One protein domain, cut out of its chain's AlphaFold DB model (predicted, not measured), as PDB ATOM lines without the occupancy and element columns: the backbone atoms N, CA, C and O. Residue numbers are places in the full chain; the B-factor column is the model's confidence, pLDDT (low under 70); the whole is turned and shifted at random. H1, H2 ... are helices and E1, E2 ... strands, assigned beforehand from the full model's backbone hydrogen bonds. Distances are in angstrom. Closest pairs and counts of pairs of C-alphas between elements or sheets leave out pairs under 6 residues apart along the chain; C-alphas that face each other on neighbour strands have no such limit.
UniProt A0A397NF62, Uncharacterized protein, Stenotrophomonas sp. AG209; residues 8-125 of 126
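AT A GLANCE: This is residues 8 to 125 of the 126 residues of an uncharacterized protein of Stenotrophomonas sp. AG209 (UniProt A0A397NF62). One twisted sheet of seven strands forms a wall, and the single helix H1 packs along one face of it, over E5 and E6. After E3 the long link, residues 42 to 69, passes round the E1 edge of the sheet and comes back on the helix side to H1. The printed part has 118 residues, with one named helix and seven named strands in the order E1 E2 E3 H1 E4 E5 E6 E7; across the sheet the order is E1 E2 E3 E7 E6 E5 E4, antiparallel throughout. The class is mostly strand, and the sheet with H1 on one face makes two layers. The whole is compact, with a radius of gyration of the C-alphas of 14.2 A, and rounded, with spans of 38 by 32 by 26 A.

IN THESE COORDINATES: E1, residues 8 to 12, begins at C-alpha 8 (41.526, -1.063, 34.745) and is 13.5 A long. E2, residues 19 to 24, is 16.2 A long, and E3, residues 35 to 41, 17.2 A. H1, residues 70 to 80, is 15.5 A long and begins at C-alpha 70 (33.796, -10.833, 10.857). E4, residues 82 to 90, is 22.8 A long and bends by 67 degrees at residue 87. E5, residues 93 to 101, is 24.2 A long, and E6, residues 106 to 113, 23.7 A. E7, residues 116 to 124, is 23.7 A long and ends at C-alpha 124 (50.244, -9.409, 25.310).

HOW THE PARTS SIT: E1 E2 E3 form one meander, each strand the antiparallel neighbour of the one before, and E4 E5 E6 E7 form another. E1 is an edge strand; N 9 and O 22 are 2.9 A apart across the hairpin E1 and E2. In the hairpin E2 and E3, N 21 and O 39 are 2.8 A apart. E3, of the first meander, and E7, of the second, are antiparallel neighbours with 172 degrees between their N-to-C directions, and N 38 and O 122 are within hydrogen-bond range, 2.8 A apart. In the hairpin E6 and E7, N 109 and O 121 are 2.8 A apart. In the hairpin E5 and E6, N 98 and O 110 are 2.9 A apart. In the hairpin E4 and E5, N 86 and O 97 are 2.9 A apart; E4 is the other edge strand. H1 is on the sheet at a height of 8.1 A, over E6 and E5, and runs along the strands, at 1 degrees to E5 on the local plane. The closest C-alphas of H1 and E5 are those of Ala 77 and Gly 100, 4.1 A apart. In H1 every O i to N i+4 pair is within hydrogen-bond range. E1 and E4, for instance, are apart.

THE WHOLE: The two C-alphas farthest apart, those of Ala 29 and Asp 114, are 42.2 A from each other. The printed part has no cut. The link from E3 to H1 is long, with 28 residues, and in it residues 60 to 61 pair antiparallel with residues 64 to 65. The mean pLDDT of the printed part is 89.4; residues 27 to 33, residue 50 and residue 125 are under 70.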
ATOM      1  N   ARG A   8      42.397  -1.233  35.914       87.44
ATOM      2  CA  ARG A   8      41.526  -1.063  34.745       87.44
ATOM      3  C   ARG A   8      41.027   0.369  34.664       87.44
ATOM      4  O   ARG A   8      40.255   0.799  35.517       87.44
ATOM      5  N   ARG A   9      41.428   1.088  33.618       88.06
ATOM      6  CA  ARG A   9      40.980   2.462  33.349       88.06
ATOM      7  C   ARG A   9      40.090   2.478  32.118       88.06
ATOM      8  O   ARG A   9      40.440   1.893  31.097       88.06
ATOM      9  N   ARG A  10      38.932   3.126  32.234       90.19
ATOM     10  CA  ARG A  10      37.952   3.247  31.152       90.19
ATOM     11  C   ARG A  10      37.818   4.695  30.733       90.19
ATOM     12  O   ARG A  10      37.661   5.563  31.586       90.19
ATOM     13  N   TYR A  11      37.813   4.928  29.434       90.62
ATOM     14  CA  TYR A  11      37.596   6.233  28.826       90.62
ATOM     15  C   TYR A  11      36.522   6.089  27.759       90.62
ATOM     16  O   TYR A  11      36.440   5.051  27.107       90.62
ATOM     17  N   LEU A  12      35.697   7.115  27.580       90.56
ATOM     18  CA  LEU A  12      34.670   7.134  26.547       90.56
ATOM     19  C   LEU A  12      34.931   8.328  25.646       90.56
ATOM     20  O   LEU A  12      34.947   9.459  26.126       90.56
ATOM     21  N   ASP A  13      35.099   8.080  24.353       89.06
ATOM     22  CA  ASP A  13      35.127   9.155  23.371       89.06
ATOM     23  C   ASP A  13      33.696   9.690  23.179       89.06
ATOM     24  O   ASP A  13      32.829   8.957  22.690       89.06
ATOM     25  N   PRO A  14      33.409  10.958  23.525       85.50
ATOM     26  CA  PRO A  14      32.070  11.519  23.385       85.50
ATOM     27  C   PRO A  14      31.631  11.644  21.918       85.50
ATOM     28  O   PRO A  14      30.431  11.659  21.650       85.50
ATOM     29  N   THR A  15      32.576  11.698  20.974       87.12
ATOM     30  CA  THR A  15      32.315  11.890  19.540       87.12
ATOM     31  C   THR A  15      31.833  10.610  18.875       87.12
ATOM     32  O   THR A  15      30.901  10.634  18.074       87.12
ATOM     33  N   THR A  16      32.499   9.491  19.159       89.38
ATOM     34  CA  THR A  16      32.198   8.193  18.532       89.38
ATOM     35  C   THR A  16      31.433   7.247  19.445       89.38
ATOM     36  O   THR A  16      30.937   6.229  18.970       89.38
ATOM     37  N   ARG A  17      31.330   7.574  20.741       89.38
ATOM     38  CA  ARG A  17      30.777   6.714  21.798       89.38
ATOM     39  C   ARG A  17      31.540   5.398  21.980       89.38
ATOM     40  O   ARG A  17      31.022   4.479  22.606       89.38
ATOM     41  N   LEU A  18      32.765   5.310  21.461       92.56
ATOM     42  CA  LEU A  18      33.641   4.165  21.669       92.56
ATOM     43  C   LEU A  18      34.298   4.243  23.055       92.56
ATOM     44  O   LEU A  18      34.784   5.294  23.474       92.56
ATOM     45  N   GLU A  19      34.313   3.116  23.761       93.19
ATOM     46  CA  GLU A  19      35.031   2.923  25.020       93.19
ATOM     47  C   GLU A  19      36.464   2.458  24.739       93.19
ATOM     48  O   GLU A  19      36.663   1.537  23.947       93.19
ATOM     49  N   VAL A  20      37.445   3.027  25.443       93.00
ATOM     50  CA  VAL A  20      38.782   2.442  25.615       93.00
ATOM     51  C   VAL A  20      38.893   1.878  27.021       93.00
ATOM     52  O   VAL A  20      38.732   2.608  27.997       93.00
ATOM     53  N   LEU A  21      39.216   0.595  27.125       91.94
ATOM     54  CA  LEU A  21      39.668  -0.044  28.351       91.94
ATOM     55  C   LEU A  21      41.178  -0.264  28.255       91.94
ATOM     56  O   LEU A  21      41.642  -0.938  27.339       91.94
ATOM     57  N   ILE A  22      41.920   0.268  29.220       90.56
ATOM     58  CA  ILE A  22      43.342  -0.020  29.412       90.56
ATOM     59  C   ILE A  22      43.470  -0.891  30.658       90.56
ATOM     60  O   ILE A  22      43.037  -0.482  31.743       90.56
ATOM     61  N   THR A  23      44.051  -2.075  30.490       89.69
ATOM     62  CA  THR A  23      44.426  -2.989  31.571       89.69
ATOM     63  C   THR A  23      45.941  -2.949  31.727       89.69
ATOM     64  O   THR A  23      46.666  -3.131  30.749       89.69
ATOM     65  N   SER A  24      46.417  -2.679  32.939       86.12
ATOM     66  CA  SER A  24      47.844  -2.593  33.247       86.12
ATOM     67  C   SER A  24      48.162  -3.236  34.590       86.12
ATOM     68  O   SER A  24      47.324  -3.240  35.499       86.12
ATOM     69  N   ASN A  25      49.409  -3.659  34.758       79.44
ATOM     70  CA  ASN A  25      49.966  -3.942  36.076       79.44
ATOM     71  C   ASN A  25      49.965  -2.672  36.953       79.44
ATOM     72  O   ASN A  25      49.891  -1.552  36.419       79.44
ATOM     73  N   PRO A  26      50.004  -2.809  38.293       72.38
ATOM     74  CA  PRO A  26      50.294  -1.678  39.159       72.38
ATOM     75  C   PRO A  26      51.643  -1.071  38.772       72.38
ATOM     76  O   PRO A  26      52.580  -1.787  38.416       72.38
ATOM     77  N   ASP A  27      51.702   0.259  38.790       65.94
ATOM     78  CA  ASP A  27      52.889   1.002  38.382       65.94
ATOM     79  C   ASP A  27      54.084   0.554  39.253       65.94
ATOM     80  O   ASP A  27      54.009   0.611  40.481       65.94
ATOM     81  N   VAL A  28      55.185   0.108  38.634       63.56
ATOM     82  CA  VAL A  28      56.437  -0.191  39.364       63.56
ATOM     83  C   VAL A  28      57.118   1.124  39.780       63.56
ATOM     84  O   VAL A  28      57.727   1.201  40.843       63.56
ATOM     85  N   ALA A  29      56.957   2.168  38.957       60.94
ATOM     86  CA  ALA A  29      57.299   3.567  39.218       60.94
ATOM     87  C   ALA A  29      56.385   4.491  38.369       60.94
ATOM     88  O   ALA A  29      55.870   4.034  37.344       60.94
ATOM     89  N   PRO A  30      56.169   5.771  38.740       58.06
ATOM     90  CA  PRO A  30      55.253   6.690  38.041       58.06
ATOM     91  C   PRO A  30      55.477   6.830  36.523       58.06
ATOM     92  O   PRO A  30      54.528   7.068  35.769       58.06
ATOM     93  N   GLU A  31      56.725   6.686  36.087       63.94
ATOM     94  CA  GLU A  31      57.197   6.809  34.709       63.94
ATOM     95  C   GLU A  31      57.118   5.508  33.891       63.94
ATOM     96  O   GLU A  31      57.113   5.568  32.660       63.94
ATOM     97  N   PHE A  32      57.003   4.339  34.534       62.50
ATOM     98  CA  PHE A  32      56.971   3.041  33.858       62.50
ATOM     99  C   PHE A  32      55.635   2.341  34.091       62.50
ATOM    100  O   PHE A  32      55.333   1.872  35.189       62.50
ATOM    101  N   ARG A  33      54.842   2.226  33.021       65.62
ATOM    102  CA  ARG A  33      53.603   1.442  33.021       65.62
ATOM    103  C   ARG A  33      53.681   0.332  31.994       65.62
ATOM    104  O   ARG A  33      53.815   0.599  30.801       65.62
ATOM    105  N   THR A  34      53.507  -0.896  32.455       77.69
ATOM    106  CA  THR A  34      53.330  -2.051  31.575       77.69
ATOM    107  C   THR A  34      51.847  -2.212  31.277       77.69
ATOM    108  O   THR A  34      51.051  -2.459  32.184       77.69
ATOM    109  N   ILE A  35      51.473  -2.015  30.014       84.81
ATOM    110  CA  ILE A  35      50.103  -2.204  29.540       84.81
ATOM    111  C   ILE A  35      49.964  -3.631  29.031       84.81
ATOM    112  O   ILE A  35      50.634  -4.012  28.072       84.81
ATOM    113  N   ASP A  36      49.057  -4.383  29.642       87.00
ATOM    114  CA  ASP A  36      48.782  -5.764  29.251       87.00
ATOM    115  C   ASP A  36      47.774  -5.804  28.100       87.00
ATOM    116  O   ASP A  36      47.893  -6.613  27.184       87.00
ATOM    117  N   GLU A  37      46.781  -4.906  28.119       92.06
ATOM    118  CA  GLU A  37      45.763  -4.814  27.071       92.06
ATOM    119  C   GLU A  37      45.260  -3.377  26.892       92.06
ATOM    120  O   GLU A  37      44.944  -2.675  27.856       92.06
ATOM    121  N   ILE A  38      45.086  -2.974  25.634       94.19
ATOM    122  CA  ILE A  38      44.250  -1.845  25.229       94.19
ATOM    123  C   ILE A  38      43.119  -2.393  24.368       94.19
ATOM    124  O   ILE A  38      43.358  -2.934  23.288       94.19
ATOM    125  N   ARG A  39      41.876  -2.205  24.812       95.44
ATOM    126  CA  ARG A  39      40.669  -2.613  24.090       95.44
ATOM    127  C   ARG A  39      39.816  -1.403  23.746       95.44
ATOM    128  O   ARG A  39      39.406  -0.669  24.635       95.44
ATOM    129  N   VAL A  40      39.484  -1.248  22.469       95.75
ATOM    130  CA  VAL A  40      38.508  -0.273  21.967       95.75
ATOM    131  C   VAL A  40      37.211  -1.000  21.631       95.75
ATOM    132  O   VAL A  40      37.245  -2.021  20.944       95.75
ATOM    133  N   SER A  41      36.065  -0.506  22.096       95.62
ATOM    134  CA  SER A  41      34.773  -1.166  21.895       95.62
ATOM    135  C   SER A  41      33.621  -0.196  21.673       95.62
ATOM    136  O   SER A  41      33.561   0.859  22.290       95.62
ATOM    137  N   SER A  42      32.656  -0.597  20.843       94.19
ATOM    138  CA  SER A  42      31.345   0.054  20.738       94.19
ATOM    139  C   SER A  42      30.361  -0.357  21.839       94.19
ATOM    140  O   SER A  42      29.261   0.184  21.915       94.19
ATOM    141  N   ILE A  43      30.743  -1.303  22.700       91.75
ATOM    142  CA  ILE A  43      29.978  -1.719  23.873       91.75
ATOM    143  C   ILE A  43      30.694  -1.166  25.108       91.75
ATOM    144  O   ILE A  43      31.792  -1.604  25.454       91.75
ATOM    145  N   SER A  44      30.062  -0.203  25.773       82.62
ATOM    146  CA  SER A  44      30.570   0.400  27.008       82.62
ATOM    147  C   SER A  44      30.082  -0.367  28.239       82.62
ATOM    148  O   SER A  44      28.938  -0.815  28.282       82.62
ATOM    149  N   ALA A  45      30.938  -0.508  29.251       74.25
ATOM    150  CA  ALA A  45      30.693  -1.356  30.420       74.25
ATOM    151  C   ALA A  45      30.916  -0.643  31.768       74.25
ATOM    152  O   ALA A  45      31.208  -1.292  32.773       74.25
ATOM    153  N   GLY A  46      30.807   0.685  31.818       71.19
ATOM    154  CA  GLY A  46      30.919   1.427  33.072       71.19
ATOM    155  C   GLY A  46      30.892   2.938  32.894       71.19
ATOM    156  O   GLY A  46      30.693   3.448  31.791       71.19
ATOM    157  N   GLN A  47      31.107   3.652  33.998       75.25
ATOM    158  CA  GLN A  47      31.308   5.096  33.956       75.25
ATOM    159  C   GLN A  47      32.729   5.405  33.453       75.25
ATOM    160  O   GLN A  47      33.693   4.846  33.988       75.25
ATOM    161  N   PRO A  48      32.880   6.249  32.421       75.25
ATOM    162  CA  PRO A  48      34.192   6.667  31.953       75.25
ATOM    163  C   PRO A  48      34.880   7.572  32.976       75.25
ATOM    164  O   PRO A  48      34.229   8.347  33.676       75.25
ATOM    165  N   ALA A  49      36.206   7.492  33.036       73.88
ATOM    166  CA  ALA A  49      37.017   8.411  33.815       73.88
ATOM    167  C   ALA A  49      36.879   9.845  33.279       73.88
ATOM    168  O   ALA A  49      36.769  10.066  32.071       73.88
ATOM    169  N   ALA A  50      36.921  10.818  34.189       69.50
ATOM    170  CA  ALA A  50      36.976  12.227  33.826       69.50
ATOM    171  C   ALA A  50      38.333  12.564  33.188       69.50
ATOM    172  O   ALA A  50      39.378  12.100  33.648       69.50
ATOM    173  N   GLY A  51      38.323  13.383  32.138       71.62
ATOM    174  CA  GLY A  51      39.541  13.844  31.480       71.62
ATOM    175  C   GLY A  51      39.316  14.251  30.030       71.62
ATOM    176  O   GLY A  51      38.243  14.052  29.464       71.62
ATOM    177  N   ARG A  52      40.355  14.828  29.422       74.19
ATOM    178  CA  ARG A  52      40.372  15.108  27.986       74.19
ATOM    179  C   ARG A  52      40.611  13.803  27.233       74.19
ATOM    180  O   ARG A  52      41.625  13.147  27.449       74.19
ATOM    181  N   THR A  53      39.697  13.457  26.337       78.19
ATOM    182  CA  THR A  53      39.829  12.310  25.435       78.19
ATOM    183  C   THR A  53      40.037  12.793  24.007       78.19
ATOM    184  O   THR A  53      39.444  13.791  23.593       78.19
ATOM    185  N   GLU A  54      40.849  12.072  23.245       84.00
ATOM    186  CA  GLU A  54      40.915  12.242  21.796       84.00
ATOM    187  C   GLU A  54      39.821  11.425  21.102       84.00
ATOM    188  O   GLU A  54      39.279  10.467  21.660       84.00
ATOM    189  N   SER A  55      39.487  11.826  19.878       88.31
ATOM    190  CA  SER A  55      38.510  11.116  19.056       88.31
ATOM    191  C   SER A  55      39.096   9.801  18.551       88.31
ATOM    192  O   SER A  55      40.167   9.782  17.950       88.31
ATOM    193  N   LEU A  56      38.357   8.708  18.715       90.06
ATOM    194  CA  LEU A  56      38.714   7.376  18.211       90.06
ATOM    195  C   LEU A  56      38.181   7.131  16.797       90.06
ATOM    196  O   LEU A  56      38.144   5.999  16.302       90.06
ATOM    197  N   ARG A  57      37.731   8.193  16.125       91.50
ATOM    198  CA  ARG A  57      37.206   8.110  14.769       91.50
ATOM    199  C   ARG A  57      38.276   7.566  13.829       91.50
ATOM    200  O   ARG A  57      39.362   8.117  13.712       91.50
ATOM    201  N   GLY A  58      37.928   6.506  13.111       91.94
ATOM    202  CA  GLY A  58      38.810   5.914  12.108       91.94
ATOM    203  C   GLY A  58      39.944   5.064  12.682       91.94
ATOM    204  O   GLY A  58      40.776   4.608  11.898       91.94
ATOM    205  N   VAL A  59      39.967   4.804  13.996       94.38
ATOM    206  CA  VAL A  59      40.904   3.847  14.597       94.38
ATOM    207  C   VAL A  59      40.747   2.484  13.929       94.38
ATOM    208  O   VAL A  59      39.637   1.971  13.752       94.38
ATOM    209  N   LYS A  60      41.888   1.895  13.564       97.06
ATOM    210  CA  LYS A  60      41.978   0.577  12.944       97.06
ATOM    211  C   LYS A  60      43.045  -0.257  13.629       97.06
ATOM    212  O   LYS A  60      44.115   0.252  13.947       97.06
ATOM    213  N   LEU A  61      42.789  -1.552  13.760       96.69
ATOM    214  CA  LEU A  61      43.776  -2.534  14.192       96.69
ATOM    215  C   LEU A  61      44.078  -3.470  13.027       96.69
ATOM    216  O   LEU A  61      43.195  -4.181  12.556       96.69
ATOM    217  N   LYS A  62      45.318  -3.425  12.519       95.19
ATOM    218  CA  LYS A  62      45.751  -4.205  11.342       95.19
ATOM    219  C   LYS A  62      44.766  -4.096  10.161       95.19
ATOM    220  O   LYS A  62      44.432  -5.074   9.504       95.19
ATOM    221  N   GLY A  63      44.274  -2.880   9.910       96.50
ATOM    222  CA  GLY A  63      43.352  -2.575   8.809       96.50
ATOM    223  C   GLY A  63      41.870  -2.880   9.071       96.50
ATOM    224  O   GLY A  63      41.037  -2.521   8.234       96.50
ATOM    225  N   VAL A  64      41.524  -3.481  10.211       98.00
ATOM    226  CA  VAL A  64      40.142  -3.738  10.652       98.00
ATOM    227  C   VAL A  64      39.624  -2.545  11.452       98.00
ATOM    228  O   VAL A  64      40.354  -1.998  12.272       98.00
ATOM    229  N   ALA A  65      38.380  -2.139  11.216       97.50
ATOM    230  CA  ALA A  65      37.680  -1.067  11.919       97.50
ATOM    231  C   ALA A  65      36.447  -1.593  12.675       97.50
ATOM    232  O   ALA A  65      35.960  -2.696  12.425       97.50
ATOM    233  N   MET A  66      35.893  -0.769  13.567       97.12
ATOM    234  CA  MET A  66      34.556  -1.010  14.123       97.12
ATOM    235  C   MET A  66      33.513  -1.099  12.997       97.12
ATOM    236  O   MET A  66      33.526  -0.285  12.076       97.12
ATOM    237  N   GLY A  67      32.605  -2.074  13.072       97.00
ATOM    238  CA  GLY A  67      31.561  -2.309  12.069       97.00
ATOM    239  C   GLY A  67      32.010  -3.067  10.813       97.00
ATOM    240  O   GLY A  67      31.167  -3.392   9.970       97.00
ATOM    241  N   ASP A  68      33.298  -3.400  10.681       98.38
ATOM    242  CA  ASP A  68      33.776  -4.279   9.610       98.38
ATOM    243  C   ASP A  68      33.194  -5.702   9.746       98.38
ATOM    244  O   ASP A  68      32.788  -6.109  10.840       98.38
ATOM    245  N   PRO A  69      33.127  -6.484   8.652       98.25
ATOM    246  CA  PRO A  69      32.649  -7.862   8.708       98.25
ATOM    247  C   PRO A  69      33.610  -8.783   9.474       98.25
ATOM    248  O   PRO A  69      34.832  -8.626   9.414       98.25
ATOM    249  N   ALA A  70      33.050  -9.809  10.120       97.56
ATOM    250  CA  ALA A  70      33.796 -10.833  10.857       97.56
ATOM    251  C   ALA A  70      34.912 -11.495  10.029       97.56
ATOM    252  O   ALA A  70      36.005 -11.737  10.534       97.56
ATOM    253  N   SER A  71      34.673 -11.727   8.735       97.62
ATOM    254  CA  SER A  71      35.659 -12.321   7.822       97.62
ATOM    255  C   SER A  71      36.955 -11.510   7.735       97.62
ATOM    256  O   SER A  71      38.040 -12.083   7.667       97.62
ATOM    257  N   LYS A  72      36.864 -10.178   7.804       98.12
ATOM    258  CA  LYS A  72      38.032  -9.292   7.778       98.12
ATOM    259  C   LYS A  72      38.835  -9.379   9.078       98.12
ATOM    260  O   LYS A  72      40.061  -9.405   9.034       98.12
ATOM    261  N   ALA A  73      38.150  -9.487  10.216       97.50
ATOM    262  CA  ALA A  73      38.777  -9.742  11.511       97.50
ATOM    263  C   ALA A  73      39.493 -11.102  11.549       97.50
ATOM    264  O   ALA A  73      40.631 -11.185  12.005       97.50
ATOM    265  N   VAL A  74      38.862 -12.153  11.015       97.31
ATOM    266  CA  VAL A  74      39.481 -13.482  10.893       97.31
ATOM    267  C   VAL A  74      40.732 -13.418  10.018       97.31
ATOM    268  O   VAL A  74      41.778 -13.909  10.433       97.31
ATOM    269  N   GLY A  75      40.657 -12.771   8.850       97.44
ATOM    270  CA  GLY A  75      41.811 -12.604   7.963       97.44
ATOM    271  C   GLY A  75      42.974 -11.870   8.635       97.44
ATOM    272  O   GLY A  75      44.116 -12.309   8.537       97.44
ATOM    273  N   ALA A  76      42.685 -10.800   9.383       97.31
ATOM    274  CA  ALA A  76      43.701 -10.071  10.136       97.31
ATOM    275  C   ALA A  76      44.326 -10.915  11.259       97.31
ATOM    276  O   ALA A  76      45.540 -10.872  11.441       97.31
ATOM    277  N   ALA A  77      43.526 -11.700  11.990       96.44
ATOM    278  CA  ALA A  77      44.026 -12.591  13.038       96.44
ATOM    279  C   ALA A  77      44.929 -13.700  12.474       96.44
ATOM    280  O   ALA A  77      46.006 -13.933  13.013       96.44
ATOM    281  N   VAL A  78      44.527 -14.336  11.365       96.06
ATOM    282  CA  VAL A  78      45.334 -15.360  10.675       96.06
ATOM    283  C   VAL A  78      46.635 -14.771  10.139       96.06
ATOM    284  O   VAL A  78      47.695 -15.358  10.323       96.06
ATOM    285  N   GLY A  79      46.577 -13.594   9.509       95.62
ATOM    286  CA  GLY A  79      47.770 -12.921   8.990       95.62
ATOM    287  C   GLY A  79      48.737 -12.445  10.077       95.62
ATOM    288  O   GLY A  79      49.877 -12.108   9.770       95.62
ATOM    289  N   TYR A  80      48.296 -12.398  11.335       94.69
ATOM    290  CA  TYR A  80      49.130 -11.998  12.463       94.69
ATOM    291  C   TYR A  80      49.833 -13.178  13.147       94.69
ATOM    292  O   TYR A  80      50.897 -12.977  13.729       94.69
ATOM    293  N   GLY A  81      49.274 -14.391  13.062       93.31
ATOM    294  CA  GLY A  81      49.906 -15.613  13.557       93.31
ATOM    295  C   GLY A  81      48.901 -16.695  13.954       93.31
ATOM    296  O   GLY A  81      47.858 -16.856  13.314       93.31
ATOM    297  N   GLN A  82      49.208 -17.462  15.008       92.94
ATOM    298  CA  GLN A  82      48.340 -18.559  15.452       92.94
ATOM    299  C   GLN A  82      46.976 -18.014  15.888       92.94
ATOM    300  O   GLN A  82      46.901 -17.019  16.605       92.94
ATOM    301  N   ARG A  83      45.891 -18.671  15.465       94.62
ATOM    302  CA  ARG A  83      44.521 -18.212  15.720       94.62
ATOM    303  C   ARG A  83      43.841 -18.997  16.842       94.62
ATOM    304  O   ARG A  83      43.883 -20.223  16.845       94.62
ATOM    305  N   ASP A  84      43.117 -18.288  17.706       94.81
ATOM    306  CA  ASP A  84      42.170 -18.846  18.686       94.81
ATOM    307  C   ASP A  84      40.816 -18.142  18.563       94.81
ATOM    308  O   ASP A  84      40.767 -16.915  18.457       94.81
ATOM    309  N   THR A  85      39.716 -18.894  18.605       96.25
ATOM    310  CA  THR A  85      38.358 -18.334  18.588       96.25
ATOM    311  C   THR A  85      37.535 -18.933  19.717       96.25
ATOM    312  O   THR A  85      37.424 -20.152  19.832       96.25
ATOM    313  N   LYS A  86      36.946 -18.072  20.552       96.31
ATOM    314  CA  LYS A  86      36.168 -18.456  21.737       96.31
ATOM    315  C   LYS A  86      34.992 -17.511  21.952       96.31
ATOM    316  O   LYS A  86      35.018 -16.361  21.526       96.31
ATOM    317  N   GLN A  87      33.978 -17.975  22.673       97.06
ATOM    318  CA  GLN A  87      32.937 -17.094  23.200       97.06
ATOM    319  C   GLN A  87      33.491 -16.264  24.365       97.06
ATOM    320  O   GLN A  87      34.234 -16.774  25.205       97.06
ATOM    321  N   ALA A  88      33.123 -14.989  24.419       94.38
ATOM    322  CA  ALA A  88      33.504 -14.058  25.472       94.38
ATOM    323  C   ALA A  88      32.298 -13.216  25.905       94.38
ATOM    324  O   ALA A  88      31.270 -13.166  25.230       94.38
ATOM    325  N   THR A  89      32.424 -12.547  27.050       93.44
ATOM    326  CA  THR A  89      31.425 -11.584  27.527       93.44
ATOM    327  C   THR A  89      32.060 -10.209  27.626       93.44
ATOM    328  O   THR A  89      33.122 -10.051  28.224       93.44
ATOM    329  N   LEU A  90      31.400  -9.211  27.052       90.50
ATOM    330  CA  LEU A  90      31.864  -7.836  27.006       90.50
ATOM    331  C   LEU A  90      30.698  -6.929  27.405       90.50
ATOM    332  O   LEU A  90      29.661  -6.926  26.751       90.50
ATOM    333  N   GLY A  91      30.829  -6.219  28.530       85.00
ATOM    334  CA  GLY A  91      29.739  -5.392  29.070       85.00
ATOM    335  C   GLY A  91      28.447  -6.170  29.351       85.00
ATOM    336  O   GLY A  91      27.362  -5.642  29.152       85.00
ATOM    337  N   GLY A  92      28.555  -7.444  29.747       89.50
ATOM    338  CA  GLY A  92      27.403  -8.337  29.947       89.50
ATOM    339  C   GLY A  92      26.825  -8.939  28.659       89.50
ATOM    340  O   GLY A  92      25.906  -9.749  28.722       89.50
ATOM    341  N   ILE A  93      27.376  -8.599  27.492       92.38
ATOM    342  CA  ILE A  93      26.912  -9.070  26.185       92.38
ATOM    343  C   ILE A  93      27.820 -10.198  25.696       92.38
ATOM    344  O   ILE A  93      29.045 -10.063  25.700       92.38
ATOM    345  N   LYS A  94      27.224 -11.309  25.247       95.94
ATOM    346  CA  LYS A  94      27.967 -12.399  24.600       95.94
ATOM    347  C   LYS A  94      28.457 -11.966  23.221       95.94
ATOM    348  O   LYS A  94      27.691 -11.423  22.427       95.94
ATOM    349  N   VAL A  95      29.725 -12.230  22.950       97.06
ATOM    350  CA  VAL A  95      30.401 -11.918  21.690       97.06
ATOM    351  C   VAL A  95      31.335 -13.066  21.324       97.06
ATOM    352  O   VAL A  95      31.865 -13.753  22.199       97.06
ATOM    353  N   GLU A  96      31.583 -13.260  20.036       97.88
ATOM    354  CA  GLU A  96      32.671 -14.125  19.593       97.88
ATOM    355  C   GLU A  96      33.981 -13.339  19.641       97.88
ATOM    356  O   GLU A  96      34.050 -12.219  19.144       97.88
ATOM    357  N   ARG A  97      35.030 -13.907  20.229       97.38
ATOM    358  CA  ARG A  97      36.373 -13.333  20.253       97.38
ATOM    359  C   ARG A  97      37.298 -14.194  19.410       97.38
ATOM    360  O   ARG A  97      37.509 -15.358  19.736       97.38
ATOM    361  N   THR A  98      37.900 -13.599  18.390       97.25
ATOM    362  CA  THR A  98      38.949 -14.219  17.575       97.25
ATOM    363  C   THR A  98      40.257 -13.472  17.779       97.25
ATOM    364  O   THR A  98      40.307 -12.264  17.571       97.25
ATOM    365  N   CYS A  99      41.311 -14.180  18.175       97.00
ATOM    366  CA  CYS A  99      42.636 -13.620  18.402       97.00
ATOM    367  C   CYS A  99      43.667 -14.212  17.442       97.00
ATOM    368  O   CYS A  99      43.564 -15.382  17.077       97.00
ATOM    369  N   GLY A 100      44.651 -13.401  17.063       96.31
ATOM    370  CA  GLY A 100      45.909 -13.831  16.463       96.31
ATOM    371  C   GLY A 100      47.054 -13.599  17.448       96.31
ATOM    372  O   GLY A 100      47.086 -12.551  18.098       96.31
ATOM    373  N   PHE A 101      47.990 -14.540  17.534       94.12
ATOM    374  CA  PHE A 101      49.159 -14.485  18.413       94.12
ATOM    375  C   PHE A 101      50.443 -14.448  17.590       94.12
ATOM    376  O   PHE A 101      50.678 -15.330  16.765       94.12
ATOM    377  N   SER A 102      51.260 -13.428  17.833       92.00
ATOM    378  CA  SER A 102      52.607 -13.323  17.269       92.00
ATOM    379  C   SER A 102      53.607 -14.146  18.084       92.00
ATOM    380  O   SER A 102      53.420 -14.338  19.285       92.00
ATOM    381  N   GLU A 103      54.714 -14.556  17.464       83.56
ATOM    382  CA  GLU A 103      55.810 -15.259  18.155       83.56
ATOM    383  C   GLU A 103      56.445 -14.419  19.278       83.56
ATOM    384  O   GLU A 103      56.936 -14.964  20.260       83.56
ATOM    385  N   GLY A 104      56.377 -13.086  19.180       81.25
ATOM    386  CA  GLY A 104      56.877 -12.153  20.197       81.25
ATOM    387  C   GLY A 104      55.970 -11.980  21.422       81.25
ATOM    388  O   GLY A 104      56.143 -11.018  22.164       81.25
ATOM    389  N   GLY A 105      54.961 -12.838  21.607       84.25
ATOM    390  CA  GLY A 105      54.071 -12.828  22.774       84.25
ATOM    391  C   GLY A 105      52.946 -11.789  22.731       84.25
ATOM    392  O   GLY A 105      52.062 -11.804  23.583       84.25
ATOM    393  N   SER A 106      52.920 -10.908  21.728       90.25
ATOM    394  CA  SER A 106      51.806  -9.972  21.530       90.25
ATOM    395  C   SER A 106      50.624 -10.626  20.813       90.25
ATOM    396  O   SER A 106      50.803 -11.497  19.952       90.25
ATOM    397  N   ASN A 107      49.410 -10.197  21.148       93.94
ATOM    398  CA  ASN A 107      48.171 -10.671  20.549       93.94
ATOM    399  C   ASN A 107      47.301  -9.511  20.059       93.94
ATOM    400  O   ASN A 107      47.206  -8.455  20.683       93.94
ATOM    401  N   ILE A 108      46.592  -9.751  18.959       96.75
ATOM    402  CA  ILE A 108      45.468  -8.915  18.533       96.75
ATOM    403  C   ILE A 108      44.192  -9.727  18.653       96.75
ATOM    404  O   ILE A 108      44.155 -10.882  18.242       96.75
ATOM    405  N   CYS A 109      43.141  -9.139  19.201       97.56
ATOM    406  CA  CYS A 109      41.841  -9.779  19.324       97.56
ATOM    407  C   CYS A 109      40.755  -8.908  18.709       97.56
ATOM    408  O   CYS A 109      40.720  -7.692  18.882       97.56
ATOM    409  N   PHE A 110      39.820  -9.560  18.039       98.19
ATOM    410  CA  PHE A 110      38.640  -8.961  17.450       98.19
ATOM    411  C   PHE A 110      37.414  -9.590  18.090       98.19
ATOM    412  O   PHE A 110      37.335 -10.810  18.231       98.19
ATOM    413  N   TYR A 111      36.460  -8.752  18.474       98.12
ATOM    414  CA  TYR A 111      35.207  -9.174  19.074       98.12
ATOM    415  C   TYR A 111      34.090  -8.904  18.082       98.12
ATOM    416  O   TYR A 111      33.959  -7.785  17.580       98.12
ATOM    417  N   VAL A 112      33.301  -9.928  17.797       98.12
ATOM    418  CA  VAL A 112      32.273  -9.928  16.767       98.12
ATOM    419  C   VAL A 112      30.919 -10.203  17.401       98.12
ATOM    420  O   VAL A 112      30.762 -11.092  18.239       98.12
ATOM    421  N   ARG A 113      29.925  -9.439  16.958       97.50
ATOM    422  CA  ARG A 113      28.514  -9.658  17.253       97.50
ATOM    423  C   ARG A 113      27.711  -9.379  15.992       97.50
ATOM    424  O   ARG A 113      28.024  -8.436  15.271       97.50
ATOM    425  N   ASP A 114      26.715 -10.214  15.710       96.38
ATOM    426  CA  ASP A 114      25.824 -10.054  14.552       96.38
ATOM    427  C   ASP A 114      26.607  -9.910  13.224       96.38
ATOM    428  O   ASP A 114      26.280  -9.115  12.345       96.38
ATOM    429  N   GLY A 115      27.715 -10.656  13.104       96.56
ATOM    430  CA  GLY A 115      28.604 -10.650  11.937       96.56
ATOM    431  C   GLY A 115      29.498  -9.412  11.790       96.56
ATOM    432  O   GLY A 115      30.210  -9.298  10.787       96.56
ATOM    433  N   LYS A 116      29.491  -8.492  12.764       98.12
ATOM    434  CA  LYS A 116      30.226  -7.219  12.736       98.12
ATOM    435  C   LYS A 116      31.216  -7.090  13.885       98.12
ATOM    436  O   LYS A 116      30.964  -7.555  14.993       98.12
ATOM    437  N   VAL A 117      32.332  -6.412  13.636       98.19
ATOM    438  CA  VAL A 117      33.329  -6.087  14.660       98.19
ATOM    439  C   VAL A 117      32.768  -5.032  15.620       98.19
ATOM    440  O   VAL A 117      32.423  -3.928  15.204       98.19
ATOM    441  N   VAL A 118      32.704  -5.368  16.908       97.62
ATOM    442  CA  VAL A 118      32.207  -4.507  18.002       97.62
ATOM    443  C   VAL A 118      33.277  -4.177  19.045       97.62
ATOM    444  O   VAL A 118      33.083  -3.309  19.900       97.62
ATOM    445  N   ALA A 119      34.422  -4.858  19.002       97.75
ATOM    446  CA  ALA A 119      35.607  -4.442  19.738       97.75
ATOM    447  C   ALA A 119      36.892  -4.962  19.092       97.75
ATOM    448  O   ALA A 119      36.888  -5.946  18.354       97.75
ATOM    449  N   MET A 120      37.993  -4.289  19.394       98.00
ATOM    450  CA  MET A 120      39.349  -4.637  18.992       98.00
ATOM    451  C   MET A 120      40.249  -4.478  20.205       98.00
ATOM    452  O   MET A 120      40.110  -3.500  20.934       98.00
ATOM    453  N   ALA A 121      41.166  -5.409  20.415       96.88
ATOM    454  CA  ALA A 121      42.161  -5.318  21.466       96.88
ATOM    455  C   ALA A 121      43.548  -5.626  20.920       96.88
ATOM    456  O   ALA A 121      43.714  -6.536  20.109       96.88
ATOM    457  N   LEU A 122      44.525  -4.865  21.391       95.06
ATOM    458  CA  LEU A 122      45.935  -5.209  21.330       95.06
ATOM    459  C   LEU A 122      46.362  -5.515  22.757       95.06
ATOM    460  O   LEU A 122      46.059  -4.744  23.666       95.06
ATOM    461  N   GLY A 123      47.081  -6.604  22.939       91.69
ATOM    462  CA  GLY A 123      47.667  -6.919  24.223       91.69
ATOM    463  C   GLY A 123      48.883  -7.803  24.076       91.69
ATOM    464  O   GLY A 123      49.389  -8.030  22.972       91.69
ATOM    465  N   PHE A 124      49.317  -8.301  25.216       82.69
ATOM    466  CA  PHE A 124      50.244  -9.409  25.310       82.69
ATOM    467  C   PHE A 124      49.489 -10.614  25.876       82.69
ATOM    468  O   PHE A 124      48.636 -10.467  26.756       82.69
ATOM    469  N   GLY A 125      49.712 -11.786  25.270       60.75
ATOM    470  CA  GLY A 125      49.043 -13.027  25.657       60.75
ATOM    471  C   GLY A 125      49.428 -13.441  27.082       60.75
ATOM    472  O   GLY A 125      50.379 -12.876  27.620       60.75
TER     473      GLY A 125